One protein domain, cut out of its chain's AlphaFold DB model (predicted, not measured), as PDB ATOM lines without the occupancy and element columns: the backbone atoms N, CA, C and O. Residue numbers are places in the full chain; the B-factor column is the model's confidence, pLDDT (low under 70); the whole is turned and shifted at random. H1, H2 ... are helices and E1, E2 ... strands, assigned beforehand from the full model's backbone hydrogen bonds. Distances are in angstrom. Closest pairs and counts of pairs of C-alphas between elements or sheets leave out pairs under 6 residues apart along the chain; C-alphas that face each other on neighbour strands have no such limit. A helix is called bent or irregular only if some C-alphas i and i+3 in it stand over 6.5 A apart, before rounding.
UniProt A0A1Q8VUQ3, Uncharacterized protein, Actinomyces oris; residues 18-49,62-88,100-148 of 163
ATOM      1  N   ARG A  18     286.416 239.364 107.649       71.69
ATOM      2  CA  ARG A  18     286.851 238.715 108.884       71.69
ATOM      3  C   ARG A  18     287.764 237.568 108.532       71.69
ATOM      4  O   ARG A  18     287.456 236.784 107.630       71.69
ATOM      5  N   SER A  19     288.872 237.463 109.248       77.31
ATOM      6  CA  SER A  19     289.828 236.383 109.053       77.31
ATOM      7  C   SER A  19     290.124 235.696 110.378       77.31
ATOM      8  O   SER A  19     290.185 236.324 111.431       77.31
ATOM      9  N   ALA A  20     290.275 234.377 110.322       84.75
ATOM     10  CA  ALA A  20     290.708 233.562 111.444       84.75
ATOM     11  C   ALA A  20     291.817 232.631 110.955       84.75
ATOM     12  O   ALA A  20     291.647 231.918 109.961       84.75
ATOM     13  N   ALA A  21     292.958 232.650 111.637       88.62
ATOM     14  CA  ALA A  21     294.088 231.780 111.356       88.62
ATOM     15  C   ALA A  21     294.067 230.603 112.334       88.62
ATOM     16  O   ALA A  21     294.210 230.791 113.540       88.62
ATOM     17  N   VAL A  22     293.887 229.383 111.819       91.56
ATOM     18  CA  VAL A  22     293.965 228.161 112.634       91.56
ATOM     19  C   VAL A  22     295.410 227.958 113.077       91.56
ATOM     20  O   VAL A  22     296.286 227.721 112.247       91.56
ATOM     21  N   LEU A  23     295.645 228.037 114.384       91.25
ATOM     22  CA  LEU A  23     296.950 227.817 115.007       91.25
ATOM     23  C   LEU A  23     297.153 226.336 115.339       91.25
ATOM     24  O   LEU A  23     298.241 225.794 115.161       91.25
ATOM     25  N   GLN A  24     296.088 225.666 115.788       93.31
ATOM     26  CA  GLN A  24     296.112 224.251 116.140       93.31
ATOM     27  C   GLN A  24     294.767 223.592 115.838       93.31
ATOM     28  O   GLN A  24     293.710 224.157 116.105       93.31
ATOM     29  N   LEU A  25     294.815 222.366 115.318       96.06
ATOM     30  CA  LEU A  25     293.661 221.489 115.137       96.06
ATOM     31  C   LEU A  25     294.056 220.091 115.607       96.06
ATOM     32  O   LEU A  25     294.976 219.491 115.048       96.06
ATOM     33  N   GLN A  26     293.399 219.584 116.647       95.50
ATOM     34  CA  GLN A  26     293.798 218.328 117.275       95.50
ATOM     35  C   GLN A  26     292.594 217.488 117.682       95.50
ATOM     36  O   GLN A  26     291.724 217.939 118.420       95.50
ATOM     37  N   THR A  27     292.603 216.218 117.281       96.19
ATOM     38  CA  THR A  27     291.712 215.195 117.837       96.19
ATOM     39  C   THR A  27     292.281 214.667 119.151       96.19
ATOM     40  O   THR A  27     293.459 214.313 119.220       96.19
ATOM     41  N   PHE A  28     291.455 214.583 120.191       92.75
ATOM     42  CA  PHE A  28     291.875 214.078 121.508       92.75
ATOM     43  C   PHE A  28     291.059 212.880 122.002       92.75
ATOM     44  O   PHE A  28     291.499 212.179 122.910       92.75
ATOM     45  N   ARG A  29     289.903 212.595 121.389       96.50
ATOM     46  CA  ARG A  29     289.110 211.394 121.674       96.50
ATOM     47  C   ARG A  29     288.577 210.810 120.377       96.50
ATOM     48  O   ARG A  29     287.955 211.534 119.607       96.50
ATOM     49  N   VAL A  30     288.760 209.507 120.176       97.19
ATOM     50  CA  VAL A  30     288.015 208.725 119.182       97.19
ATOM     51  C   VAL A  30     287.649 207.387 119.810       97.19
ATOM     52  O   VAL A  30     288.505 206.723 120.390       97.19
ATOM     53  N   ILE A  31     286.376 207.020 119.734       96.44
ATOM     54  CA  ILE A  31     285.811 205.800 120.311       96.44
ATOM     55  C   ILE A  31     284.956 205.145 119.232       96.44
ATOM     56  O   ILE A  31     284.144 205.816 118.602       96.44
ATOM     57  N   CYS A  32     285.115 203.839 119.047       96.81
ATOM     58  CA  CYS A  32     284.163 202.987 118.346       96.81
ATOM     59  C   CYS A  32     284.041 201.701 119.155       96.81
ATOM     60  O   CYS A  32     285.056 201.051 119.419       96.81
ATOM     61  N   GLN A  33     282.835 201.380 119.608       96.00
ATOM     62  CA  GLN A  33     282.610 200.225 120.471       96.00
ATOM     63  C   GLN A  33     281.189 199.681 120.319       96.00
ATOM     64  O   GLN A  33     280.278 200.454 119.998       96.00
ATOM     65  N   PRO A  34     280.984 198.388 120.615       95.38
ATOM     66  CA  PRO A  34     279.652 197.863 120.837       95.38
ATOM     67  C   PRO A  34     279.000 198.579 122.020       95.38
ATOM     68  O   PRO A  34     279.619 198.745 123.076       95.38
ATOM     69  N   GLN A  35     277.760 199.008 121.847       93.44
ATOM     70  CA  GLN A  35     276.960 199.636 122.883       93.44
ATOM     71  C   GLN A  35     275.488 199.457 122.527       93.44
ATOM     72  O   GLN A  35     275.093 199.775 121.414       93.44
ATOM     73  N   ASP A  36     274.685 198.959 123.464       89.69
ATOM     74  CA  ASP A  36     273.247 198.788 123.254       89.69
ATOM     75  C   ASP A  36     272.568 200.167 123.237       89.69
ATOM     76  O   ASP A  36     272.414 200.814 124.281       89.69
ATOM     77  N   ILE A  37     272.282 200.679 122.037       91.06
ATOM     78  CA  ILE A  37     271.651 201.982 121.839       91.06
ATOM     79  C   ILE A  37     270.148 201.769 121.672       91.06
ATOM     80  O   ILE A  37     269.684 201.252 120.661       91.06
ATOM     81  N   GLU A  38     269.364 202.250 122.641       88.44
ATOM     82  CA  GLU A  38     267.897 202.126 122.609       88.44
ATOM     83  C   GLU A  38     267.259 202.818 121.393       88.44
ATOM     84  O   GLU A  38     266.213 202.396 120.894       88.44
ATOM     85  N   LYS A  39     267.861 203.921 120.936       92.62
ATOM     86  CA  LYS A  39     267.389 204.706 119.797       92.62
ATOM     87  C   LYS A  39     268.550 205.369 119.076       92.62
ATOM     88  O   LYS A  39     269.300 206.121 119.695       92.62
ATOM     89  N   ASP A  40     268.610 205.167 117.766       94.62
ATOM     90  CA  ASP A  40     269.615 205.782 116.909       94.62
ATOM     91  C   ASP A  40     269.630 207.311 117.042       94.62
ATOM     92  O   ASP A  40     268.584 207.974 117.118       94.62
ATOM     93  N   PHE A  41     270.831 207.881 117.048       95.81
ATOM     94  CA  PHE A  41     271.032 209.322 117.124       95.81
ATOM     95  C   PHE A  41     272.318 209.749 116.423       95.81
ATOM     96  O   PHE A  41     273.314 209.029 116.391       95.81
ATOM     97  N   VAL A  42     272.306 210.988 115.939       96.62
ATOM     98  CA  VAL A  42     273.494 211.725 115.515       96.62
ATOM     99  C   VAL A  42     273.494 213.038 116.276       96.62
ATOM    100  O   VAL A  42     272.510 213.777 116.257       96.62
ATOM    101  N   GLN A  43     274.592 213.327 116.958       96.81
ATOM    102  CA  GLN A  43     274.764 214.547 117.721       96.81
ATOM    103  C   GLN A  43     276.060 215.232 117.314       96.81
ATOM    104  O   GLN A  43     277.139 214.643 117.398       96.81
ATOM    105  N   TRP A  44     275.938 216.504 116.945       97.81
ATOM    106  CA  TRP A  44     277.063 217.373 116.650       97.81
ATOM    107  C   TRP A  44     277.003 218.628 117.508       97.81
ATOM    108  O   TRP A  44     276.024 219.376 117.471       97.81
ATOM    109  N   ARG A  45     278.030 218.833 118.335       96.94
ATOM    110  CA  ARG A  45     278.100 219.951 119.281       96.94
ATOM    111  C   ARG A  45     279.348 220.778 119.058       96.94
ATOM    112  O   ARG A  45     280.420 220.221 118.846       96.94
ATOM    113  N   ILE A  46     279.195 222.092 119.179       96.56
ATOM    114  CA  ILE A  46     280.306 223.040 119.183       96.56
ATOM    115  C   ILE A  46     280.269 223.841 120.472       96.56
ATOM    116  O   ILE A  46     279.272 224.503 120.759       96.56
ATOM    117  N   SER A  47     281.366 223.792 121.222       93.19
ATOM    118  CA  SER A  47     281.499 224.461 122.514       93.19
ATOM    119  C   SER A  47     282.750 225.339 122.550       93.19
ATOM    120  O   SER A  47     283.821 224.874 122.158       93.19
ATOM    121  N   PRO A  48     282.656 226.583 123.040       91.56
ATOM    122  CA  PRO A  48     283.816 227.418 123.321       91.56
ATOM    123  C   PRO A  48     284.547 226.900 124.562       91.56
ATOM    124  O   PRO A  48     283.919 226.384 125.491       91.56
ATOM    125  N   ILE A  49     285.870 227.034 124.577       88.06
ATOM    126  CA  ILE A  49     286.701 226.730 125.745       88.06
ATOM    127  C   ILE A  49     287.634 227.901 126.038       88.06
ATOM    128  O   ILE A  49     288.055 228.617 125.130       88.06
ATOM    129  N   HIS A  62     291.259 232.288 120.393       88.62
ATOM    130  CA  HIS A  62     290.042 231.587 120.751       88.62
ATOM    131  C   HIS A  62     290.208 230.088 120.543       88.62
ATOM    132  O   HIS A  62     291.052 229.634 119.765       88.62
ATOM    133  N   ALA A  63     289.360 229.308 121.211       92.12
ATOM    134  CA  ALA A  63     289.262 227.890 120.938       92.12
ATOM    135  C   ALA A  63     287.823 227.381 120.964       92.12
ATOM    136  O   ALA A  63     287.001 227.770 121.798       92.12
ATOM    137  N   LEU A  64     287.543 226.474 120.031       95.50
ATOM    138  CA  LEU A  64     286.270 225.779 119.892       95.50
ATOM    139  C   LEU A  64     286.517 224.271 119.864       95.50
ATOM    140  O   LEU A  64     287.475 223.788 119.261       95.50
ATOM    141  N   VAL A  65     285.635 223.529 120.520       97.06
ATOM    142  CA  VAL A  65     285.641 222.069 120.578       97.06
ATOM    143  C   VAL A  65     284.447 221.544 119.809       97.06
ATOM    144  O   VAL A  65     283.315 221.939 120.079       97.06
ATOM    145  N   GLY A  66     284.714 220.635 118.879       97.69
ATOM    146  CA  GLY A  66     283.709 219.865 118.169       97.69
ATOM    147  C   GLY A  66     283.576 218.487 118.788       97.69
ATOM    148  O   GLY A  66     284.574 217.772 118.897       97.69
ATOM    149  N   ASP A  67     282.359 218.120 119.181       97.69
ATOM    150  CA  ASP A  67     282.050 216.806 119.738       97.69
ATOM    151  C   ASP A  67     280.985 216.078 118.916       97.69
ATOM    152  O   ASP A  67     279.824 216.497 118.852       97.69
ATOM    153  N   LEU A  68     281.407 214.982 118.289       98.00
ATOM    154  CA  LEU A  68     280.574 214.066 117.525       98.00
ATOM    155  C   LEU A  68     280.240 212.848 118.379       98.00
ATOM    156  O   LEU A  68     281.135 212.197 118.919       98.00
ATOM    157  N   ALA A  69     278.957 212.504 118.430       97.19
ATOM    158  CA  ALA A  69     278.473 211.253 118.991       97.19
ATOM    159  C   ALA A  69     277.386 210.665 118.084       97.19
ATOM    160  O   ALA A  69     276.425 211.352 117.736       97.19
ATOM    161  N   ILE A  70     277.545 209.401 117.705       97.06
ATOM    162  CA  ILE A  70     276.599 208.651 116.882       97.06
ATOM    163  C   ILE A  70     276.331 207.323 117.577       97.06
ATOM    164  O   ILE A  70     277.269 206.598 117.910       97.06
ATOM    165  N   GLY A  71     275.058 207.018 117.791       96.44
ATOM    166  CA  GLY A  71     274.604 205.699 118.207       96.44
ATOM    167  C   GLY A  71     273.719 205.112 117.119       96.44
ATOM    168  O   GLY A  71     272.835 205.812 116.627       96.44
ATOM    169  N   ALA A  72     273.969 203.865 116.734       93.19
ATOM    170  CA  ALA A  72     273.169 203.150 115.746       93.19
ATOM    171  C   ALA A  72     273.137 201.652 116.072       93.19
ATOM    172  O   ALA A  72     274.183 200.995 116.074       93.19
ATOM    173  N   GLY A  73     271.946 201.119 116.357       88.88
ATOM    174  CA  GLY A  73     271.767 199.722 116.762       88.88
ATOM    175  C   GLY A  73     272.639 199.339 117.964       88.88
ATOM    176  O   GLY A  73     272.487 199.878 119.053       88.88
ATOM    177  N   GLU A  74     273.579 198.415 117.765       93.38
ATOM    178  CA  GLU A  74     274.488 197.931 118.816       93.38
ATOM    179  C   GLU A  74     275.854 198.636 118.810       93.38
ATOM    180  O   GLU A  74     276.820 198.111 119.363       93.38
ATOM    181  N   TRP A  75     275.975 199.798 118.161       95.62
ATOM    182  CA  TRP A  75     277.253 200.487 117.996       95.62
ATOM    183  C   TRP A  75     277.200 201.952 118.400       95.62
ATOM    184  O   TRP A  75     276.264 202.691 118.094       95.62
ATOM    185  N   PHE A  76     278.290 202.391 119.026       96.75
ATOM    186  CA  PHE A  76     278.562 203.786 119.322       96.75
ATOM    187  C   PHE A  76     279.873 204.225 118.673       96.75
ATOM    188  O   PHE A  76     280.894 203.536 118.778       96.75
ATOM    189  N   VAL A  77     279.859 205.408 118.060       97.44
ATOM    190  CA  VAL A  77     281.051 206.107 117.579       97.44
ATOM    191  C   VAL A  77     281.066 207.523 118.134       97.44
ATOM    192  O   VAL A  77     280.105 208.275 117.986       97.44
ATOM    193  N   GLY A  78     282.183 207.907 118.743       97.44
ATOM    194  CA  GLY A  78     282.401 209.252 119.256       97.44
ATOM    195  C   GLY A  78     283.743 209.801 118.805       97.44
ATOM    196  O   GLY A  78     284.735 209.076 118.801       97.44
ATOM    197  N   ALA A  79     283.796 211.081 118.450       98.19
ATOM    198  CA  ALA A  79     285.041 211.752 118.102       98.19
ATOM    199  C   ALA A  79     285.019 213.206 118.572       98.19
ATOM    200  O   ALA A  79     284.032 213.911 118.375       98.19
ATOM    201  N   THR A  80     286.112 213.657 119.182       98.19
ATOM    202  CA  THR A  80     286.216 215.011 119.727       98.19
ATOM    203  C   THR A  80     287.535 215.647 119.323       98.19
ATOM    204  O   THR A  80     288.604 215.046 119.495       98.19
ATOM    205  N   ALA A  81     287.457 216.871 118.807       97.88
ATOM    206  CA  ALA A  81     288.614 217.674 118.441       97.88
ATOM    207  C   ALA A  81     288.476 219.113 118.923       97.88
ATOM    208  O   ALA A  81     287.370 219.621 119.097       97.88
ATOM    209  N   SER A  82     289.614 219.767 119.118       96.44
ATOM    210  CA  SER A  82     289.703 221.195 119.390       96.44
ATOM    211  C   SER A  82     290.361 221.918 118.225       96.44
ATOM    212  O   SER A  82     291.237 221.382 117.542       96.44
ATOM    213  N   MET A  83     289.936 223.157 118.027       95.75
ATOM    214  CA  MET A  83     290.575 224.129 117.161       95.75
ATOM    215  C   MET A  83     290.967 225.334 118.007       95.75
ATOM    216  O   MET A  83     290.107 225.894 118.682       95.75
ATOM    217  N   VAL A  84     292.231 225.738 117.933       93.25
ATOM    218  CA  VAL A  84     292.744 227.006 118.465       93.25
ATOM    219  C   VAL A  84     293.036 227.916 117.280       93.25
ATOM    220  O   VAL A  84     293.654 227.475 116.305       93.25
ATOM    221  N   PHE A  85     292.586 229.165 117.332       91.00
ATOM    222  CA  PHE A  85     292.734 230.111 116.231       91.00
ATOM    223  C   PHE A  85     292.894 231.548 116.730       91.00
ATOM    224  O   PHE A  85     292.335 231.916 117.761       91.00
ATOM    225  N   ALA A  86     293.633 232.354 115.973       87.94
ATOM    226  CA  ALA A  86     293.705 233.798 116.163       87.94
ATOM    227  C   ALA A  86     292.724 234.481 115.209       87.94
ATOM    228  O   ALA A  86     292.712 234.171 114.014       87.94
ATOM    229  N   ALA A  87     291.906 235.395 115.722       81.81
ATOM    230  CA  ALA A  87     291.012 236.200 114.900       81.81
ATOM    231  C   ALA A  87     291.640 237.564 114.579       81.81
ATOM    232  O   ALA A  87     292.255 238.193 115.438       81.81
ATOM    233  N   SER A  88     291.465 238.021 113.340       74.31
ATOM    234  CA  SER A  88     291.822 239.365 112.894       74.31
ATOM    235  C   SER A  88     290.614 239.970 112.190       74.31
ATOM    236  O   SER A  88     290.238 239.535 111.094       74.31
ATOM    237  N   ASP A 100     283.200 237.235 125.425       77.62
ATOM    238  CA  ASP A 100     282.541 236.148 126.149       77.62
ATOM    239  C   ASP A 100     282.531 234.889 125.267       77.62
ATOM    240  O   ASP A 100     282.310 234.953 124.054       77.62
ATOM    241  N   LEU A 101     282.736 233.723 125.875       81.19
ATOM    242  CA  LEU A 101     282.719 232.425 125.210       81.19
ATOM    243  C   LEU A 101     281.447 232.229 124.365       81.19
ATOM    244  O   LEU A 101     281.506 231.653 123.275       81.19
ATOM    245  N   ALA A 102     280.301 232.736 124.830       82.31
ATOM    246  CA  ALA A 102     279.056 232.695 124.062       82.31
ATOM    247  C   ALA A 102     279.130 233.522 122.762       82.31
ATOM    248  O   ALA A 102     278.623 233.080 121.726       82.31
ATOM    249  N   ALA A 103     279.794 234.682 122.795       83.25
ATOM    250  CA  ALA A 103     280.015 235.522 121.622       83.25
ATOM    251  C   ALA A 103     280.975 234.847 120.633       83.25
ATOM    252  O   ALA A 103     280.663 234.783 119.444       83.25
ATOM    253  N   VAL A 104     282.057 234.232 121.124       84.56
ATOM    254  CA  VAL A 104     282.995 233.446 120.300       84.56
ATOM    255  C   VAL A 104     282.264 232.315 119.573       84.56
ATOM    256  O   VAL A 104     282.424 232.135 118.362       84.56
ATOM    257  N   ALA A 105     281.417 231.566 120.288       86.75
ATOM    258  CA  ALA A 105     280.631 230.483 119.702       86.75
ATOM    259  C   ALA A 105     279.615 230.989 118.667       86.75
ATOM    260  O   ALA A 105     279.470 230.372 117.616       86.75
ATOM    261  N   GLN A 106     278.940 232.118 118.903       86.25
ATOM    262  CA  GLN A 106     278.049 232.708 117.895       86.25
ATOM    263  C   GLN A 106     278.807 233.205 116.662       86.25
ATOM    264  O   GLN A 106     278.340 233.031 115.536       86.25
ATOM    265  N   ARG A 107     279.960 233.840 116.876       86.38
ATOM    266  CA  ARG A 107     280.708 234.555 115.843       86.38
ATOM    267  C   ARG A 107     281.500 233.612 114.942       86.38
ATOM    268  O   ARG A 107     281.430 233.749 113.723       86.38
ATOM    269  N   TYR A 108     282.209 232.647 115.523       89.62
ATOM    270  CA  TYR A 108     283.091 231.726 114.792       89.62
ATOM    271  C   TYR A 108     282.540 230.302 114.695       89.62
ATOM    272  O   TYR A 108     283.027 229.511 113.885       89.62
ATOM    273  N   GLY A 109     281.503 229.976 115.473       91.94
ATOM    274  CA  GLY A 109     280.896 228.649 115.527       91.94
ATOM    275  C   GLY A 109     280.519 228.070 114.169       91.94
ATOM    276  O   GLY A 109     280.954 226.959 113.895       91.94
ATOM    277  N   PRO A 110     279.792 228.780 113.283       92.62
ATOM    278  CA  PRO A 110     279.376 228.212 111.998       92.62
ATOM    279  C   PRO A 110     280.544 227.771 111.107       92.62
ATOM    280  O   PRO A 110     280.488 226.710 110.486       92.62
ATOM    281  N   TRP A 111     281.624 228.558 111.071       94.06
ATOM    282  CA  TRP A 111     282.837 228.215 110.328       94.06
ATOM    283  C   TRP A 111     283.594 227.065 110.999       94.06
ATOM    284  O   TRP A 111     283.897 226.058 110.354       94.06
ATOM    285  N   ALA A 112     283.844 227.180 112.305       94.88
ATOM    286  CA  ALA A 112     284.569 226.169 113.062       94.88
ATOM    287  C   ALA A 112     283.830 224.824 113.069       94.88
ATOM    288  O   ALA A 112     284.474 223.787 112.956       94.88
ATOM    289  N   ALA A 113     282.494 224.830 113.125       96.81
ATOM    290  CA  ALA A 113     281.646 223.645 113.033       96.81
ATOM    291  C   ALA A 113     281.956 222.848 111.773       96.81
ATOM    292  O   ALA A 113     282.122 221.634 111.846       96.81
ATOM    293  N   ARG A 114     282.097 223.522 110.627       96.56
ATOM    294  CA  ARG A 114     282.402 222.834 109.377       96.56
ATOM    295  C   ARG A 114     283.806 222.240 109.381       96.56
ATOM    296  O   ARG A 114     283.964 221.067 109.059       96.56
ATOM    297  N   VAL A 115     284.809 223.022 109.778       96.19
ATOM    298  CA  VAL A 115     286.205 222.553 109.789       96.19
ATOM    299  C   VAL A 115     286.395 221.403 110.782       96.19
ATOM    300  O   VAL A 115     287.022 220.393 110.460       96.19
ATOM    301  N   LEU A 116     285.826 221.528 111.984       97.81
ATOM    302  CA  LEU A 116     285.877 220.491 113.008       97.81
ATOM    303  C   LEU A 116     285.110 219.244 112.568       97.81
ATOM    304  O   LEU A 116     285.616 218.148 112.789       97.81
ATOM    305  N   TRP A 117     283.957 219.383 111.905       97.88
ATOM    306  CA  TRP A 117     283.209 218.256 111.341       97.88
ATOM    307  C   TRP A 117     284.041 217.468 110.330       97.88
ATOM    308  O   TRP A 117     284.143 216.243 110.432       97.88
ATOM    309  N   ASP A 118     284.662 218.161 109.372       96.62
ATOM    310  CA  ASP A 118     285.502 217.524 108.355       96.62
ATOM    311  C   ASP A 118     286.650 216.743 109.010       96.62
ATOM    312  O   ASP A 118     286.946 215.612 108.617       96.62
ATOM    313  N   HIS A 119     287.228 217.295 110.079       96.81
ATOM    314  CA  HIS A 119     288.293 216.650 110.838       96.81
ATOM    315  C   HIS A 119     287.814 215.424 111.637       96.81
ATOM    316  O   HIS A 119     288.344 214.321 111.463       96.81
ATOM    317  N   VAL A 120     286.803 215.575 112.503       97.25
ATOM    318  CA  VAL A 120     286.380 214.487 113.406       97.25
ATOM    319  C   VAL A 120     285.603 213.393 112.689       97.25
ATOM    320  O   VAL A 120     285.731 212.229 113.058       97.25
ATOM    321  N   SER A 121     284.833 213.723 111.646       96.75
ATOM    322  CA  SER A 121     284.098 212.713 110.877       96.75
ATOM    323  C   SER A 121     285.057 211.805 110.102       96.75
ATOM    324  O   SER A 121     284.811 210.606 109.981       96.75
ATOM    325  N   ALA A 122     286.188 212.333 109.618       96.00
ATOM    326  CA  ALA A 122     287.233 211.524 108.991       96.00
ATOM    327  C   ALA A 122     287.884 210.559 109.999       96.00
ATOM    328  O   ALA A 122     288.049 209.370 109.704       96.00
ATOM    329  N   ALA A 123     288.189 211.042 111.208       95.88
ATOM    330  CA  ALA A 123     288.717 210.210 112.289       95.88
ATOM    331  C   ALA A 123     287.716 209.118 112.716       95.88
ATOM    332  O   ALA A 123     288.084 207.947 112.819       95.88
ATOM    333  N   ALA A 124     286.442 209.483 112.876       96.12
ATOM    334  CA  ALA A 124     285.356 208.566 113.200       96.12
ATOM    335  C   ALA A 124     285.218 207.457 112.145       96.12
ATOM    336  O   ALA A 124     285.243 206.280 112.494       96.12
ATOM    337  N   ARG A 125     285.171 207.807 110.848       95.50
ATOM    338  CA  ARG A 125     285.099 206.816 109.753       95.50
ATOM    339  C   ARG A 125     286.303 205.884 109.739       95.50
ATOM    340  O   ARG A 125     286.139 204.687 109.529       95.50
ATOM    341  N   THR A 126     287.493 206.420 109.996       94.81
ATOM    342  CA  THR A 126     288.723 205.621 110.057       94.81
ATOM    343  C   THR A 126     288.643 204.583 111.173       94.81
ATOM    344  O   THR A 126     288.877 203.404 110.929       94.81
ATOM    345  N   VAL A 127     288.263 204.986 112.388       94.19
ATOM    346  CA  VAL A 127     288.178 204.048 113.516       94.19
ATOM    347  C   VAL A 127     287.034 203.048 113.331       94.19
ATOM    348  O   VAL A 127     287.242 201.863 113.583       94.19
ATOM    349  N   SER A 128     285.880 203.465 112.805       93.81
ATOM    350  CA  SER A 128     284.784 202.543 112.465       93.81
ATOM    351  C   SER A 128     285.154 201.535 111.377       93.81
ATOM    352  O   SER A 128     284.604 200.440 111.353       93.81
ATOM    353  N   ALA A 129     286.071 201.876 110.469       92.88
ATOM    354  CA  ALA A 129     286.579 200.935 109.472       92.88
ATOM    355  C   ALA A 129     287.586 199.933 110.065       92.88
ATOM    356  O   ALA A 129     287.720 198.819 109.564       92.88
ATOM    357  N   LEU A 130     288.302 200.332 111.120       93.44
ATOM    358  CA  LEU A 130     289.302 199.508 111.800       93.44
ATOM    359  C   LEU A 130     288.712 198.644 112.923       93.44
ATOM    360  O   LEU A 130     289.348 197.671 113.328       93.44
ATOM    361  N   CYS A 131     287.530 198.987 113.436       92.50
ATOM    362  CA  CYS A 131     286.858 198.219 114.474       92.50
ATOM    363  C   CYS A 131     286.137 197.000 113.854       92.50
ATOM    364  O   CYS A 131     285.286 197.149 112.973       92.50
ATOM    365  N   PRO A 132     286.482 195.759 114.245       91.31
ATOM    366  CA  PRO A 132     285.845 194.577 113.675       91.31
ATOM    367  C   PRO A 132     284.349 194.527 113.998       91.31
ATOM    368  O   PRO A 132     283.955 194.612 115.157       91.31
ATOM    369  N   GLY A 133     283.521 194.329 112.973       89.19
ATOM    370  CA  GLY A 133     282.072 194.176 113.126       89.19
ATOM    371  C   GLY A 133     281.269 195.478 113.110       89.19
ATOM    372  O   GLY A 133     280.052 195.393 113.016       89.19
ATOM    373  N   SER A 134     281.901 196.657 113.129       88.25
ATOM    374  CA  SER A 134     281.183 197.940 113.008       88.25
ATOM    375  C   SER A 134     280.915 198.360 111.564       88.25
ATOM    376  O   SER A 134     280.038 199.187 111.309       88.25
ATOM    377  N   VAL A 135     281.675 197.828 110.599       84.69
ATOM    378  CA  VAL A 135     281.543 198.179 109.177       84.69
ATOM    379  C   VAL A 135     280.144 197.824 108.675       84.69
ATOM    380  O   VAL A 135     279.756 196.660 108.671       84.69
ATOM    381  N   GLY A 136     279.403 198.835 108.219       83.75
ATOM    382  CA  GLY A 136     278.024 198.688 107.743       83.75
ATOM    383  C   GLY A 136     276.960 198.667 108.846       83.75
ATOM    384  O   GLY A 136     275.778 198.652 108.522       83.75
ATOM    385  N   CYS A 137     277.355 198.700 110.124       87.69
ATOM    386  CA  CYS A 137     276.432 198.762 111.262       87.69
ATOM    387  C   CYS A 137     276.189 200.191 111.759       87.69
ATOM    388  O   CYS A 137     275.134 200.466 112.321       87.69
ATOM    389  N   ILE A 138     277.146 201.096 111.545       88.31
ATOM    390  CA  ILE A 138     277.024 202.513 111.887       88.31
ATOM    391  C   ILE A 138     277.330 203.376 110.666       88.31
ATOM    392  O   ILE A 138     278.403 203.271 110.068       88.31
ATOM    393  N   ASP A 139     276.369 204.221 110.295       89.19
ATOM    394  CA  ASP A 139     276.518 205.178 109.204       89.19
ATOM    395  C   ASP A 139     276.942 206.540 109.764       89.19
ATOM    396  O   ASP A 139     276.264 207.125 110.611       89.19
ATOM    397  N   ILE A 140     278.098 207.031 109.317       93.44
ATOM    398  CA  ILE A 140     278.601 208.355 109.687       93.44
ATOM    399  C   ILE A 140     278.263 209.292 108.528       93.44
ATOM    400  O   ILE A 140     278.887 209.149 107.468       93.44
ATOM    401  N   PRO A 141     277.348 210.266 108.720       93.50
ATOM    402  CA  PRO A 141     276.852 211.120 107.644       93.50
ATOM    403  C   PRO A 141     277.977 211.731 106.813       93.50
ATOM    404  O   PRO A 141     279.017 212.094 107.355       93.50
ATOM    405  N   GLY A 142     277.798 211.848 105.496       92.50
ATOM    406  CA  GLY A 142     278.733 212.588 104.637       92.50
ATOM    407  C   GLY A 142     278.670 214.094 104.902       92.50
ATOM    408  O   GLY A 142     279.698 214.756 105.075       92.50
ATOM    409  N   ASP A 143     277.446 214.606 104.998       94.31
ATOM    410  CA  ASP A 143     277.158 216.007 105.270       94.31
ATOM    411  C   ASP A 143     277.152 216.311 106.766       94.31
ATOM    412  O   ASP A 143     276.858 215.451 107.596       94.31
ATOM    413  N   MET A 144     277.484 217.560 107.105       96.62
ATOM    414  CA  MET A 144     277.469 218.021 108.489       96.62
ATOM    415  C   MET A 144     276.016 218.089 108.984       96.62
ATOM    416  O   MET A 144     275.222 218.800 108.367       96.62
ATOM    417  N   PRO A 145     275.663 217.387 110.075       95.38
ATOM    418  CA  PRO A 145     274.340 217.484 110.680       95.38
ATOM    419  C   PRO A 145     274.147 218.843 111.366       95.38
ATOM    420  O   PRO A 145     275.094 219.619 111.534       95.38
ATOM    421  N   ASP A 146     272.921 219.108 111.817       95.31
ATOM    422  CA  ASP A 146     272.611 220.315 112.580       95.31
ATOM    423  C   ASP A 146     273.508 220.433 113.818       95.31
ATOM    424  O   ASP A 146     273.653 219.509 114.624       95.31
ATOM    425  N   VAL A 147     274.126 221.605 113.961       95.12
ATOM    426  CA  VAL A 147     275.036 221.907 115.061       95.12
ATOM    427  C   VAL A 147     274.260 222.402 116.276       95.12
ATOM    428  O   VAL A 147     273.416 223.292 116.194       95.12
ATOM    429  N   THR A 148     274.585 221.845 117.437       94.94
ATOM    430  CA  THR A 148     274.088 222.318 118.728       94.94
ATOM    431  C   THR A 148     275.157 223.164 119.417       94.94
ATOM    432  O   THR A 148     276.272 222.698 119.648       94.94
TER     433      THR A 148
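What this domain is: This is residues 18 to 49, 62 to 88 and 100 to 148 of the 163 residues of an uncharacterized protein of Actinomyces oris (UniProt A0A1Q8VUQ3). A twisted sheet of four antiparallel strands curls round one long helix, H1, which packs on one face of the sheet and has a sharp kink near residue 110. After H1, residues 131 to 148, a stretch with no named element, fold back toward E2, where residues 147 to 148 make a short pairing. The printed part has 108 residues, with E1, E2, E3, E4 and H1 in this order along the chain and the sheet in the order E1, E4, E3, E2. The class is mixed, helices and strands. The whole is compact, with a radius of gyration of the C-alphas of 14.5 A, yet elongated, spanning 46 by 24 by 21 A.

How they stand to each other: E1, residues 18 to 34, is an edge strand that bends by 67 degrees at residue 23. E2, residues 41 to 49, is the other edge strand, and it is apart from E1. E3, residues 62 to 72, is antiparallel to E2 at 165 degrees, with N 43 and O 69 2.8 A apart, within hydrogen-bond range. E4, residues 75 to 88, forms a hairpin with E3, antiparallel at 164 degrees, with N 68 and O 79 at 2.8 A. E4 is also antiparallel to E1, at 167 degrees, with N 31 and O 78 at 2.8 A. H1, residues 101 to 130, is on this sheet, with 160 pairs of C-alphas within 10 A. Its closest C-alphas to E4 are those of Val 120 and Ala 79, 5.6 A apart, and to E2 those of Leu 101 and Pro 48, 5.5 A apart. H1 is irregular, with C-alphas 107 and 110 7.5 A apart and a kink of 74 degrees near residue 110; 22 of its 26 O i to N i+4 pairs are within hydrogen-bond range. Residues 147 to 148 pair, parallel, with residues 44 to 45 of E2.

Where its parts are: E1 begins at C-alpha 18, (286.851, 238.715, 108.884), and measures 43.2 A from first to last C-alpha. E2 measures 25.0 A, E3 33.4 A and E4 41.8 A. E4 ends at C-alpha 88, (291.822, 239.365, 112.894). H1 measures 36.1 A and ends at C-alpha 130, (289.302, 199.508, 111.800).

The domain as a whole: The two C-alphas farthest apart, those of Ser 88 and Gly 133, are 46.2 A from each other. Residues 50 to 61 are not printed, and C-alphas 49 and 62 are 7.7 A apart across that cut. Residues 89 to 99 are not printed either, with 16.5 A between C-alphas 88 and 100. Of the links that are printed whole, E3 to E4 is tight and E1 to E2 is short. The mean pLDDT of the printed part is 92.6, and no printed residue is under 70.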